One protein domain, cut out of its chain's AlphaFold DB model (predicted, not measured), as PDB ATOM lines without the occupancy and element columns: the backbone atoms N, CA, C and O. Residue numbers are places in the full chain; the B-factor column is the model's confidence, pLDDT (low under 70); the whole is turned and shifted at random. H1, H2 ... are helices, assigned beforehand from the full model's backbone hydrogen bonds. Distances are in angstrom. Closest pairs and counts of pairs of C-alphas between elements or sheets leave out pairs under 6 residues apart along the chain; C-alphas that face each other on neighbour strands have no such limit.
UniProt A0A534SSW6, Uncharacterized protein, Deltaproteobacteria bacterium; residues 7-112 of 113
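Overview. This is residues 7 to 112 of the 113 residues of an uncharacterized protein of Deltaproteobacteria bacterium (UniProt A0A534SSW6). What is the shape? With little regular structure, it is a loose body of long loops with H1 and H2 meeting at a corner, from which an arm, residues 92 to 112 with H3, sticks out. What builds it? The printed part has 106 residues, with H1, H2 and H3 in that order, no named strand, and under half in named elements: all helix. It is loose, radius of gyration of the C-alphas 18.8 A, and flat, 58 by 49 by 25 A.

Along the chain. Where is the longest helix? H3, residues 98 to 111, spans 19.8 A and ends at C-alpha 111 (54.606, 13.020, 30.034). Where are the others? H1, residues 31 to 42, spans 16.9 A from C-alpha 31 (17.070, 44.384, 26.205). H2, residues 44 to 54, spans 15.3 A.

Arrangement. What does H3 touch? H3 is apart from H1 and H2. How do H1 and H2 stand? They only just touch, only at the corner, with 3 pairs of C-alphas within 8 A, H1 with residues 40 to 41 alone; the closest C-alphas, of Trp 40 and Gly 46, are 5.3 A apart. Their lines are about perpendicular at 78 degrees. Are the helix backbones whole? In H1, H2 and H3 every O i to N i+4 pair is within hydrogen-bond range.

Size, cuts and confidence. How far does it reach? The two farthest C-alphas, of Ser 72 and Gly 112, are 59.0 A apart. Is anything cut or uncertain? The printed part has no cut; the H2 to H3 link is long, 43 residues. Residue 19, residues 55 to 59 and residue 112 have pLDDT under 70.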
ATOM      1  N   TYR A   7      51.284  49.355  50.514       86.38
ATOM      2  CA  TYR A   7      52.187  50.469  50.238       86.38
ATOM      3  C   TYR A   7      53.547  50.389  50.946       86.38
ATOM      4  O   TYR A   7      54.373  51.284  50.766       86.38
ATOM      5  N   GLN A   8      53.770  49.376  51.788       88.69
ATOM      6  CA  GLN A   8      55.065  49.126  52.431       88.69
ATOM      7  C   GLN A   8      56.005  48.288  51.553       88.69
ATOM      8  O   GLN A   8      57.199  48.195  51.843       88.69
ATOM      9  N   PHE A   9      55.472  47.687  50.490       88.12
ATOM     10  CA  PHE A   9      56.225  46.886  49.537       88.12
ATOM     11  C   PHE A   9      56.863  47.765  48.453       88.12
ATOM     12  O   PHE A   9      56.439  48.896  48.214       88.12
ATOM     13  N   LYS A  10      57.926  47.252  47.816       89.06
ATOM     14  CA  LYS A  10      58.576  47.935  46.680       89.06
ATOM     15  C   LYS A  10      57.785  47.734  45.387       89.06
ATOM     16  O   LYS A  10      57.918  48.526  44.459       89.06
ATOM     17  N   GLU A  11      57.020  46.654  45.324       87.38
ATOM     18  CA  GLU A  11      56.131  46.294  44.234       87.38
ATOM     19  C   GLU A  11      54.916  47.229  44.178       87.38
ATOM     20  O   GLU A  11      54.403  47.680  45.204       87.38
ATOM     21  N   ALA A  12      54.433  47.504  42.967       87.44
ATOM     22  CA  ALA A  12      53.214  48.278  42.784       87.44
ATOM     23  C   ALA A  12      51.989  47.479  43.277       87.44
ATOM     24  O   ALA A  12      51.859  46.294  42.950       87.44
ATOM     25  N   PRO A  13      51.076  48.097  44.046       89.12
ATOM     26  CA  PRO A  13      49.882  47.421  44.526       89.12
ATOM     27  C   PRO A  13      48.938  47.068  43.373       89.12
ATOM     28  O   PRO A  13      48.789  47.814  42.402       89.12
ATOM     29  N   GLY A  14      48.266  45.927  43.513       87.75
ATOM     30  CA  GLY A  14      47.223  45.503  42.590       87.75
ATOM     31  C   GLY A  14      45.926  46.293  42.777       87.75
ATOM     32  O   GLY A  14      45.556  46.642  43.896       87.75
ATOM     33  N   ILE A  15      45.210  46.533  41.682       86.75
ATOM     34  CA  ILE A  15      43.850  47.076  41.668       86.75
ATOM     35  C   ILE A  15      42.980  46.268  40.701       86.75
ATOM     36  O   ILE A  15      43.433  45.861  39.633       86.75
ATOM     37  N   GLY A  16      41.718  46.047  41.040       83.56
ATOM     38  CA  GLY A  16      40.754  45.421  40.140       83.56
ATOM     39  C   GLY A  16      39.332  45.571  40.662       83.56
ATOM     40  O   GLY A  16      39.112  46.110  41.747       83.56
ATOM     41  N   SER A  17      38.360  45.054  39.912       75.06
ATOM     42  CA  SER A  17      36.940  45.079  40.301       75.06
ATOM     43  C   SER A  17      36.617  44.227  41.537       75.06
ATOM     44  O   SER A  17      35.491  44.274  42.033       75.06
ATOM     45  N   ASN A  18      37.588  43.443  42.021       72.38
ATOM     46  CA  ASN A  18      37.457  42.482  43.113       72.38
ATOM     47  C   ASN A  18      36.186  41.613  42.959       72.38
ATOM     48  O   ASN A  18      35.959  41.042  41.892       72.38
ATOM     49  N   ASN A  19      35.335  41.554  43.990       64.12
ATOM     50  CA  ASN A  19      34.163  40.678  44.095       64.12
ATOM     51  C   ASN A  19      32.927  41.115  43.273       64.12
ATOM     52  O   ASN A  19      31.839  40.576  43.474       64.12
ATOM     53  N   GLY A  20      33.045  42.086  42.361       71.31
ATOM     54  CA  GLY A  20      31.913  42.598  41.584       71.31
ATOM     55  C   GLY A  20      32.050  42.355  40.085       71.31
ATOM     56  O   GLY A  20      32.802  43.059  39.415       71.31
ATOM     57  N   ALA A  21      31.266  41.426  39.537       78.94
ATOM     58  CA  ALA A  21      31.040  41.307  38.098       78.94
ATOM     59  C   ALA A  21      29.536  41.325  37.799       78.94
ATOM     60  O   ALA A  21      28.743  40.715  38.515       78.94
ATOM     61  N   ILE A  22      29.145  42.003  36.719       86.94
ATOM     62  CA  ILE A  22      27.797  41.904  36.151       86.94
ATOM     63  C   ILE A  22      27.921  41.292  34.768       86.94
ATOM     64  O   ILE A  22      28.743  41.720  33.959       86.94
ATOM     65  N   VAL A  23      27.075  40.305  34.492       88.94
ATOM     66  CA  VAL A  23      27.020  39.628  33.200       88.94
ATOM     67  C   VAL A  23      25.680  39.922  32.540       88.94
ATOM     68  O   VAL A  23      24.624  39.773  33.156       88.94
ATOM     69  N   LEU A  24      25.725  40.329  31.272       91.94
ATOM     70  CA  LEU A  24      24.544  40.420  30.422       91.94
ATOM     71  C   LEU A  24      24.341  39.078  29.718       91.94
ATOM     72  O   LEU A  24      25.141  38.688  28.871       91.94
ATOM     73  N   MET A  25      23.269  38.375  30.073       89.50
ATOM     74  CA  MET A  25      22.915  37.111  29.431       89.50
ATOM     75  C   MET A  25      22.381  37.360  28.020       89.50
ATOM     76  O   MET A  25      21.609  38.295  27.805       89.50
ATOM     77  N   ASN A  26      22.744  36.488  27.078       88.69
ATOM     78  CA  ASN A  26      22.157  36.489  25.739       88.69
ATOM     79  C   ASN A  26      20.644  36.213  25.799       88.69
ATOM     80  O   ASN A  26      20.171  35.488  26.674       88.69
ATOM     81  N   ASN A  27      19.899  36.737  24.819       88.31
ATOM     82  CA  ASN A  27      18.453  36.526  24.660       88.31
ATOM     83  C   ASN A  27      17.600  36.974  25.869       88.31
ATOM     84  O   ASN A  27      16.593  36.361  26.222       88.31
ATOM     85  N   GLN A  28      18.016  38.056  26.520       87.56
ATOM     86  CA  GLN A  28      17.320  38.693  27.630       87.56
ATOM     87  C   GLN A  28      15.900  39.161  27.231       87.56
ATOM     88  O   GLN A  28      15.756  39.851  26.217       87.56
ATOM     89  N   PRO A  29      14.858  38.889  28.048       91.19
ATOM     90  CA  PRO A  29      13.468  39.242  27.725       91.19
ATOM     91  C   PRO A  29      13.233  40.742  27.491       91.19
ATOM     92  O   PRO A  29      12.329  41.136  26.755       91.19
ATOM     93  N   HIS A  30      14.056  41.591  28.119       93.81
ATOM     94  CA  HIS A  30      13.926  43.048  28.089       93.81
ATOM     95  C   HIS A  30      15.288  43.736  27.833       93.81
ATOM     96  O   HIS A  30      15.917  44.225  28.775       93.81
ATOM     97  N   PRO A  31      15.762  43.811  26.568       91.44
ATOM     98  CA  PRO A  31      17.070  44.384  26.205       91.44
ATOM     99  C   PRO A  31      17.301  45.808  26.717       91.44
ATOM    100  O   PRO A  31      18.399  46.144  27.156       91.44
ATOM    101  N   ASN A  32      16.278  46.660  26.649       94.81
ATOM    102  CA  ASN A  32      16.419  48.068  27.012       94.81
ATOM    103  C   ASN A  32      16.501  48.257  28.530       94.81
ATOM    104  O   ASN A  32      17.310  49.053  28.997       94.81
ATOM    105  N   THR A  33      15.742  47.478  29.302       94.69
ATOM    106  CA  THR A  33      15.791  47.524  30.770       94.69
ATOM    107  C   THR A  33      17.158  47.093  31.291       94.69
ATOM    108  O   THR A  33      17.715  47.758  32.161       94.69
ATOM    109  N   ALA A  34      17.746  46.042  30.707       94.44
ATOM    110  CA  ALA A  34      19.096  45.605  31.060       94.44
ATOM    111  C   ALA A  34      20.138  46.711  30.819       94.44
ATOM    112  O   ALA A  34      20.971  46.972  31.684       94.44
ATOM    113  N   LYS A  35      20.051  47.421  29.684       93.38
ATOM    114  CA  LYS A  35      20.932  48.564  29.387       93.38
ATOM    115  C   LYS A  35      20.777  49.694  30.402       93.38
ATOM    116  O   LYS A  35      21.780  50.210  30.883       93.38
ATOM    117  N   VAL A  36      19.540  50.067  30.742       96.12
ATOM    118  CA  VAL A  36      19.274  51.113  31.745       96.12
ATOM    119  C   VAL A  36      19.873  50.728  33.097       96.12
ATOM    120  O   VAL A  36      20.557  51.547  33.704       96.12
ATOM    121  N   PHE A  37      19.682  49.479  33.532       95.00
ATOM    122  CA  PHE A  37      20.245  48.992  34.789       95.00
ATOM    123  C   PHE A  37      21.776  49.015  34.791       95.00
ATOM    124  O   PHE A  37      22.362  49.544  35.729       95.00
ATOM    125  N   ILE A  38      22.427  48.503  33.742       95.19
ATOM    126  CA  ILE A  38      23.897  48.495  33.636       95.19
ATOM    127  C   ILE A  38      24.449  49.925  33.646       95.19
ATOM    128  O   ILE A  38      25.382  50.222  34.391       95.19
ATOM    129  N   ASN A  39      23.843  50.827  32.868       96.06
ATOM    130  CA  ASN A  39      24.251  52.231  32.824       96.06
ATOM    131  C   ASN A  39      24.099  52.905  34.191       96.06
ATOM    132  O   ASN A  39      24.995  53.632  34.620       96.06
ATOM    133  N   TRP A  40      22.992  52.650  34.892       96.56
ATOM    134  CA  TRP A  40      22.800  53.138  36.253       96.56
ATOM    135  C   TRP A  40      23.829  52.533  37.214       96.56
ATOM    136  O   TRP A  40      24.489  53.287  37.923       96.56
ATOM    137  N   TYR A  41      24.040  51.216  37.198       94.19
ATOM    138  CA  TYR A  41      24.958  50.523  38.106       94.19
ATOM    139  C   TYR A  41      26.405  51.022  37.981       94.19
ATOM    140  O   TYR A  41      27.086  51.200  38.989       94.19
ATOM    141  N   LEU A  42      26.874  51.277  36.756       93.25
ATOM    142  CA  LEU A  42      28.225  51.790  36.482       93.25
ATOM    143  C   LEU A  42      28.345  53.317  36.648       93.25
ATOM    144  O   LEU A  42      29.450  53.874  36.630       93.25
ATOM    145  N   SER A  43      27.219  54.016  36.814       95.94
ATOM    146  CA  SER A  43      27.210  55.446  37.119       95.94
ATOM    147  C   SER A  43      27.727  55.725  38.532       95.94
ATOM    148  O   SER A  43      27.827  54.835  39.376       95.94
ATOM    149  N   ARG A  44      28.020  56.997  38.812       95.31
ATOM    150  CA  ARG A  44      28.411  57.446  40.150       95.31
ATOM    151  C   ARG A  44      27.341  57.126  41.199       95.31
ATOM    152  O   ARG A  44      27.670  56.581  42.244       95.31
ATOM    153  N   GLU A  45      26.078  57.427  40.902       96.25
ATOM    154  CA  GLU A  45      24.953  57.201  41.820       96.25
ATOM    155  C   GLU A  45      24.725  55.710  42.093       96.25
ATOM    156  O   GLU A  45      24.577  55.304  43.243       96.25
ATOM    157  N   GLY A  46      24.766  54.870  41.052       94.44
ATOM    158  CA  GLY A  46      24.624  53.420  41.214       94.44
ATOM    159  C   GLY A  46      25.763  52.804  42.022       94.44
ATOM    160  O   GLY A  46      25.511  51.979  42.898       94.44
ATOM    161  N   GLN A  47      27.004  53.253  41.806       92.06
ATOM    162  CA  GLN A  47      28.143  52.820  42.616       92.06
ATOM    163  C   GLN A  47      28.016  53.288  44.073       92.06
ATOM    164  O   GLN A  47      28.254  52.487  44.970       92.06
ATOM    165  N   ILE A  48      27.588  54.529  44.337       92.38
ATOM    166  CA  ILE A  48      27.327  55.011  45.707       92.38
ATOM    167  C   ILE A  48      26.285  54.127  46.400       92.38
ATOM    168  O   ILE A  48      26.546  53.632  47.497       92.38
ATOM    169  N   ALA A  49      25.146  53.883  45.746       92.38
ATOM    170  CA  ALA A  49      24.077  53.052  46.292       92.38
ATOM    171  C   ALA A  49      24.553  51.613  46.550       92.38
ATOM    172  O   ALA A  49      24.316  51.061  47.624       92.38
ATOM    173  N   PHE A  50      25.281  51.019  45.599       88.94
ATOM    174  CA  PHE A  50      25.837  49.674  45.743       88.94
ATOM    175  C   PHE A  50      26.817  49.584  46.917       88.94
ATOM    176  O   PHE A  50      26.753  48.630  47.689       88.94
ATOM    177  N   ARG A  51      27.690  50.584  47.091       84.81
ATOM    178  CA  ARG A  51      28.631  50.650  48.217       84.81
ATOM    179  C   ARG A  51      27.919  50.798  49.550       84.81
ATOM    180  O   ARG A  51      28.230  50.071  50.478       84.81
ATOM    181  N   GLN A  52      26.938  51.684  49.648       86.12
ATOM    182  CA  GLN A  52      26.176  51.859  50.884       86.12
ATOM    183  C   GLN A  52      25.403  50.594  51.278       86.12
ATOM    184  O   GLN A  52      25.315  50.289  52.463       86.12
ATOM    185  N   ALA A  53      24.882  49.850  50.300       85.88
ATOM    186  CA  ALA A  53      24.156  48.609  50.546       85.88
ATOM    187  C   ALA A  53      25.064  47.411  50.889       85.88
ATOM    188  O   ALA A  53      24.616  46.515  51.596       85.88
ATOM    189  N   ASN A  54      26.306  47.382  50.387       79.00
ATOM    190  CA  ASN A  54      27.210  46.228  50.518       79.00
ATOM    191  C   ASN A  54      28.444  46.470  51.396       79.00
ATOM    192  O   ASN A  54      29.195  45.527  51.624       79.00
ATOM    193  N   ASN A  55      28.679  47.687  51.894       69.81
ATOM    194  CA  ASN A  55      29.727  47.934  52.884       69.81
ATOM    195  C   ASN A  55      29.345  47.199  54.183       69.81
ATOM    196  O   ASN A  55      28.571  47.705  54.998       69.81
ATOM    197  N   THR A  56      29.866  45.992  54.369       63.09
ATOM    198  CA  THR A  56      29.819  45.284  55.648       63.09
ATOM    199  C   THR A  56      30.983  45.774  56.512       63.09
ATOM    200  O   THR A  56      31.989  46.251  55.995       63.09
ATOM    201  N   GLN A  57      30.874  45.656  57.839       60.69
ATOM    202  CA  GLN A  57      31.984  45.985  58.755       60.69
ATOM    203  C   GLN A  57      33.252  45.145  58.492       60.69
ATOM    204  O   GLN A  57      34.315  45.478  58.995       60.69
ATOM    205  N   GLU A  58      33.140  44.064  57.719       62.28
ATOM    206  CA  GLU A  58      34.230  43.133  57.417       62.28
ATOM    207  C   GLU A  58      34.910  43.408  56.063       62.28
ATOM    208  O   GLU A  58      35.970  42.847  55.799       62.28
ATOM    209  N   ASP A  59      34.338  44.266  55.206       68.44
ATOM    210  CA  ASP A  59      34.884  44.580  53.876       68.44
ATOM    211  C   ASP A  59      35.402  46.026  53.809       68.44
ATOM    212  O   ASP A  59      34.813  46.919  53.191       68.44
ATOM    213  N   GLU A  60      36.528  46.265  54.486       70.75
ATOM    214  CA  GLU A  60      37.214  47.564  54.495       70.75
ATOM    215  C   GLU A  60      38.157  47.767  53.298       70.75
ATOM    216  O   GLU A  60      38.682  48.868  53.118       70.75
ATOM    217  N   THR A  61      38.386  46.735  52.479       71.81
ATOM    218  CA  THR A  61      39.434  46.728  51.442       71.81
ATOM    219  C   THR A  61      38.887  46.818  50.021       71.81
ATOM    220  O   THR A  61      39.585  47.287  49.119       71.81
ATOM    221  N   THR A  62      37.625  46.449  49.789       72.44
ATOM    222  CA  THR A  62      37.020  46.596  48.462       72.44
ATOM    223  C   THR A  62      36.684  48.062  48.206       72.44
ATOM    224  O   THR A  62      36.150  48.736  49.080       72.44
ATOM    225  N   THR A  63      36.864  48.571  46.983       78.12
ATOM    226  CA  THR A  63      36.383  49.903  46.546       78.12
ATOM    227  C   THR A  63      35.756  49.849  45.149       78.12
ATOM    228  O   THR A  63      35.811  48.824  44.473       78.12
ATOM    229  N   SER A  64      35.121  50.939  44.716       85.31
ATOM    230  CA  SER A  64      34.721  51.118  43.317       85.31
ATOM    231  C   SER A  64      35.941  51.466  42.456       85.31
ATOM    232  O   SER A  64      36.821  52.215  42.880       85.31
ATOM    233  N   MET A  65      35.954  51.008  41.201       86.81
ATOM    234  CA  MET A  65      36.958  51.428  40.210       86.81
ATOM    235  C   MET A  65      36.786  52.889  39.761       86.81
ATOM    236  O   MET A  65      37.650  53.445  39.083       86.81
ATOM    237  N   ARG A  66      35.696  53.553  40.157       89.25
ATOM    238  CA  ARG A  66      35.513  54.995  39.966       89.25
ATOM    239  C   ARG A  66      36.341  55.802  40.977       89.25
ATOM    240  O   ARG A  66      36.522  55.389  42.118       89.25
ATOM    241  N   GLU A  67      36.845  56.963  40.562       88.81
ATOM    242  CA  GLU A  67      37.666  57.866  41.402       88.81
ATOM    243  C   GLU A  67      36.867  59.010  42.030       88.81
ATOM    244  O   GLU A  67      37.355  59.706  42.914       88.81
ATOM    245  N   ASP A  68      35.633  59.216  41.572       92.12
ATOM    246  CA  ASP A  68      34.787  60.362  41.903       92.12
ATOM    247  C   ASP A  68      33.767  60.078  43.020       92.12
ATOM    248  O   ASP A  68      32.861  60.889  43.268       92.12
ATOM    249  N   LEU A  69      33.889  58.935  43.706       90.94
ATOM    250  CA  LEU A  69      33.039  58.616  44.851       90.94
ATOM    251  C   LEU A  69      33.381  59.510  46.057       90.94
ATOM    252  O   LEU A  69      34.550  59.812  46.301       90.94
ATOM    253  N   PRO A  70      32.378  59.905  46.861       90.88
ATOM    254  CA  PRO A  70      32.620  60.570  48.135       90.88
ATOM    255  C   PRO A  70      33.476  59.719  49.083       90.88
ATOM    256  O   PRO A  70      33.259  58.518  49.231       90.88
ATOM    257  N   LEU A  71      34.381  60.356  49.827       87.31
ATOM    258  CA  LEU A  71      35.207  59.668  50.831       87.31
ATOM    259  C   LEU A  71      34.391  59.060  51.982       87.31
ATOM    260  O   LEU A  71      34.882  58.170  52.668       87.31
ATOM    261  N   SER A  72      33.157  59.526  52.193       87.19
ATOM    262  CA  SER A  72      32.236  58.981  53.196       87.19
ATOM    263  C   SER A  72      31.708  57.589  52.848       87.19
ATOM    264  O   SER A  72      31.243  56.890  53.741       87.19
ATOM    265  N   VAL A  73      31.768  57.178  51.576       86.25
ATOM    266  CA  VAL A  73      31.316  55.847  51.130       86.25
ATOM    267  C   VAL A  73      32.471  54.895  50.805       86.25
ATOM    268  O   VAL A  73      32.231  53.715  50.555       86.25
ATOM    269  N   VAL A  74      33.713  55.396  50.835       86.06
ATOM    270  CA  VAL A  74      34.942  54.630  50.584       86.06
ATOM    271  C   VAL A  74      35.764  54.540  51.879       86.06
ATOM    272  O   VAL A  74      36.286  55.572  52.327       86.06
ATOM    273  N   PRO A  75      35.907  53.336  52.471       82.06
ATOM    274  CA  PRO A  75      36.744  53.112  53.650       82.06
ATOM    275  C   PRO A  75      38.172  53.610  53.438       82.06
ATOM    276  O   PRO A  75      38.691  53.541  52.327       82.06
ATOM    277  N   GLU A  76      38.817  54.103  54.496       82.69
ATOM    278  CA  GLU A  76      40.157  54.690  54.402       82.69
ATOM    279  C   GLU A  76      41.191  53.715  53.828       82.69
ATOM    280  O   GLU A  76      41.950  54.099  52.937       82.69
ATOM    281  N   ALA A  77      41.150  52.450  54.255       79.94
ATOM    282  CA  ALA A  77      42.036  51.396  53.766       79.94
ATOM    283  C   ALA A  77      41.888  51.128  52.254       79.94
ATOM    284  O   ALA A  77      42.868  50.787  51.593       79.94
ATOM    285  N   ALA A  78      40.697  51.351  51.686       81.56
ATOM    286  CA  ALA A  78      40.409  51.147  50.266       81.56
ATOM    287  C   ALA A  78      40.556  52.421  49.409       81.56
ATOM    288  O   ALA A  78      40.247  52.414  48.210       81.56
ATOM    289  N   ARG A  79      40.993  53.548  49.990       85.88
ATOM    290  CA  ARG A  79      41.215  54.790  49.232       85.88
ATOM    291  C   ARG A  79      42.474  54.678  48.384       85.88
ATOM    292  O   ARG A  79      43.552  54.325  48.860       85.88
ATOM    293  N   ARG A  80      42.335  55.046  47.112       86.44
ATOM    294  CA  ARG A  80      43.449  55.073  46.164       86.44
ATOM    295  C   ARG A  80      44.340  56.286  46.388       86.44
ATOM    296  O   ARG A  80      43.853  57.398  46.597       86.44
ATOM    297  N   ARG A  81      45.647  56.057  46.313       88.56
ATOM    298  CA  ARG A  81      46.689  57.080  46.365       88.56
ATOM    299  C   ARG A  81      46.995  57.569  44.953       88.56
ATOM    300  O   ARG A  81      47.178  56.764  44.051       88.56
ATOM    301  N   LYS A  82      47.040  58.887  44.753       88.62
ATOM    302  CA  LYS A  82      47.262  59.488  43.420       88.62
ATOM    303  C   LYS A  82      48.716  59.421  42.956       88.62
ATOM    304  O   LYS A  82      48.990  59.580  41.774       88.62
ATOM    305  N   ASP A  83      49.634  59.235  43.893       90.56
ATOM    306  CA  ASP A  83      51.078  59.125  43.695       90.56
ATOM    307  C   ASP A  83      51.540  57.686  43.414       90.56
ATOM    308  O   ASP A  83      52.737  57.436  43.302       90.56
ATOM    309  N   VAL A  84      50.607  56.735  43.306       90.31
ATOM    310  CA  VAL A  84      50.898  55.318  43.083       90.31
ATOM    311  C   VAL A  84      50.404  54.897  41.709       90.31
ATOM    312  O   VAL A  84      49.243  55.113  41.368       90.31
ATOM    313  N   ASP A  85      51.284  54.248  40.953       89.38
ATOM    314  CA  ASP A  85      50.908  53.520  39.748       89.38
ATOM    315  C   ASP A  85      50.451  52.110  40.143       89.38
ATOM    316  O   ASP A  85      51.187  51.382  40.813       89.38
ATOM    317  N   TYR A  86      49.215  51.751  39.800       90.19
ATOM    318  CA  TYR A  86      48.604  50.486  40.210       90.19
ATOM    319  C   TYR A  86      48.671  49.459  39.086       90.19
ATOM    320  O   TYR A  86      48.408  49.759  37.921       90.19
ATOM    321  N   ILE A  87      48.912  48.204  39.454       90.38
ATOM    322  CA  ILE A  87      48.818  47.089  38.515       90.38
ATOM    323  C   ILE A  87      47.352  46.673  38.414       90.38
ATOM    324  O   ILE A  87      46.789  46.150  39.373       90.38
ATOM    325  N   GLU A  88      46.719  46.868  37.257       87.06
ATOM    326  CA  GLU A  88      45.386  46.312  37.014       87.06
ATOM    327  C   GLU A  88      45.471  44.776  36.944       87.06
ATOM    328  O   GLU A  88      45.967  44.202  35.975       87.06
ATOM    329  N   ILE A  89      45.000  44.092  37.987       85.75
ATOM    330  CA  ILE A  89      45.113  42.627  38.111       85.75
ATOM    331  C   ILE A  89      44.066  41.879  37.279       85.75
ATOM    332  O   ILE A  89      44.183  40.677  37.063       85.75
ATOM    333  N   SER A  90      43.040  42.588  36.806       80.00
ATOM    334  CA  SER A  90      41.955  42.050  35.977       80.00
ATOM    335  C   SER A  90      42.168  42.300  34.479       80.00
ATOM    336  O   SER A  90      41.228  42.179  33.695       80.00
ATOM    337  N   ARG A  91      43.394  42.656  34.074       83.88
ATOM    338  CA  ARG A  91      43.763  42.909  32.678       83.88
ATOM    339  C   ARG A  91      43.437  41.717  31.789       83.88
ATOM    340  O   ARG A  91      43.853  40.593  32.064       83.88
ATOM    341  N   HIS A  92      42.702  41.979  30.709       78.00
ATOM    342  CA  HIS A  92      42.174  40.936  29.827       78.00
ATOM    343  C   HIS A  92      43.273  40.036  29.239       78.00
ATOM    344  O   HIS A  92      43.100  38.822  29.169       78.00
ATOM    345  N   ASP A  93      44.416  40.622  28.879       81.12
ATOM    346  CA  ASP A  93      45.586  39.928  28.336       81.12
ATOM    347  C   ASP A  93      46.298  39.035  29.364       81.12
ATOM    348  O   ASP A  93      47.013  38.114  28.982       81.12
ATOM    349  N   TRP A  94      46.100  39.273  30.663       80.12
ATOM    350  CA  TRP A  94      46.718  38.480  31.734       80.12
ATOM    351  C   TRP A  94      45.813  37.356  32.234       80.12
ATOM    352  O   TRP A  94      46.301  36.341  32.727       80.12
ATOM    353  N   ILE A  95      44.495  37.522  32.103       80.06
ATOM    354  CA  ILE A  95      43.497  36.529  32.525       80.06
ATOM    355  C   ILE A  95      43.102  35.563  31.400       80.06
ATOM    356  O   ILE A  95      42.238  34.707  31.605       80.06
ATOM    357  N   GLU A  96      43.696  35.676  30.210       84.81
ATOM    358  CA  GLU A  96      43.490  34.697  29.149       84.81
ATOM    359  C   GLU A  96      44.108  33.351  29.560       84.81
ATOM    360  O   GLU A  96      45.318  33.146  29.539       84.81
ATOM    361  N   TRP A  97      43.256  32.393  29.925       86.06
ATOM    362  CA  TRP A  97      43.689  31.076  30.406       86.06
ATOM    363  C   TRP A  97      44.079  30.094  29.300       86.06
ATOM    364  O   TRP A  97      44.630  29.027  29.586       86.06
ATOM    365  N   LYS A  98      43.800  30.426  28.038       90.50
ATOM    366  CA  LYS A  98      44.037  29.526  26.906       90.50
ATOM    367  C   LYS A  98      45.506  29.088  26.791       90.50
ATOM    368  O   LYS A  98      45.722  27.877  26.749       90.50
ATOM    369  N   PRO A  99      46.513  29.985  26.848       90.75
ATOM    370  CA  PRO A  99      47.917  29.578  26.784       90.75
ATOM    371  C   PRO A  99      48.324  28.623  27.915       90.75
ATOM    372  O   PRO A  99      49.095  27.689  27.693       90.75
ATOM    373  N   VAL A 100      47.782  28.813  29.123       90.81
ATOM    374  CA  VAL A 100      48.024  27.909  30.260       90.81
ATOM    375  C   VAL A 100      47.410  26.534  29.992       90.81
ATOM    376  O   VAL A 100      48.051  25.510  30.236       90.81
ATOM    377  N   GLY A 101      46.192  26.498  29.446       93.44
ATOM    378  CA  GLY A 101      45.536  25.262  29.020       93.44
ATOM    379  C   GLY A 101      46.342  24.502  27.964       93.44
ATOM    380  O   GLY A 101      46.584  23.303  28.126       93.44
ATOM    381  N   ASP A 102      46.821  25.204  26.937       95.44
ATOM    382  CA  ASP A 102      47.639  24.636  25.861       95.44
ATOM    383  C   ASP A 102      48.970  24.085  26.400       95.44
ATOM    384  O   ASP A 102      49.387  22.977  26.043       95.44
ATOM    385  N   LEU A 103      49.609  24.804  27.332       94.75
ATOM    386  CA  LEU A 103      50.829  24.360  28.008       94.75
ATOM    387  C   LEU A 103      50.604  23.079  28.821       94.75
ATOM    388  O   LEU A 103      51.393  22.136  28.717       94.75
ATOM    389  N   ILE A 104      49.528  23.021  29.614       95.75
ATOM    390  CA  ILE A 104      49.174  21.836  30.411       95.75
ATOM    391  C   ILE A 104      48.892  20.642  29.492       95.75
ATOM    392  O   ILE A 104      49.350  19.531  29.769       95.75
ATOM    393  N   ALA A 105      48.170  20.856  28.391       95.31
ATOM    394  CA  ALA A 105      47.890  19.816  27.406       95.31
ATOM    395  C   ALA A 105      49.182  19.282  26.763       95.31
ATOM    396  O   ALA A 105      49.385  18.065  26.716       95.31
ATOM    397  N   ALA A 106      50.090  20.169  26.349       94.88
ATOM    398  CA  ALA A 106      51.384  19.793  25.781       94.88
ATOM    399  C   ALA A 106      52.270  19.040  26.789       94.88
ATOM    400  O   ALA A 106      52.924  18.056  26.432       94.88
ATOM    401  N   ALA A 107      52.278  19.462  28.057       94.88
ATOM    402  CA  ALA A 107      53.016  18.785  29.121       94.88
ATOM    403  C   ALA A 107      52.475  17.370  29.384       94.88
ATOM    404  O   ALA A 107      53.260  16.429  29.500       94.88
ATOM    405  N   ARG A 108      51.145  17.190  29.404       92.44
ATOM    406  CA  ARG A 108      50.504  15.869  29.540       92.44
ATOM    407  C   ARG A 108      50.854  14.938  28.382       92.44
ATOM    408  O   ARG A 108      51.232  13.799  28.627       92.44
ATOM    409  N   GLN A 109      50.809  15.433  27.144       91.44
ATOM    410  CA  GLN A 109      51.189  14.644  25.965       91.44
ATOM    411  C   GLN A 109      52.657  14.199  26.010       91.44
ATOM    412  O   GLN A 109      52.959  13.050  25.697       91.44
ATOM    413  N   LYS A 110      53.570  15.079  26.443       86.25
ATOM    414  CA  LYS A 110      54.993  14.738  26.612       86.25
ATOM    415  C   LYS A 110      55.257  13.792  27.784       86.25
ATOM    416  O   LYS A 110      56.234  13.054  27.744       86.25
ATOM    417  N   SER A 111      54.416  13.820  28.820       81.00
ATOM    418  CA  SER A 111      54.606  13.020  30.034       81.00
ATOM    419  C   SER A 111      54.198  11.551  29.888       81.00
ATOM    420  O   SER A 111      54.518  10.787  30.796       81.00
ATOM    421  N   GLY A 112      53.527  11.152  28.799       62.78
ATOM    422  CA  GLY A 112      53.395   9.743  28.405       62.78
ATOM    423  C   GLY A 112      53.059   8.773  29.546       62.78
ATOM    424  O   GLY A 112      53.738   7.759  29.707       62.78
TER     425      GLY A 112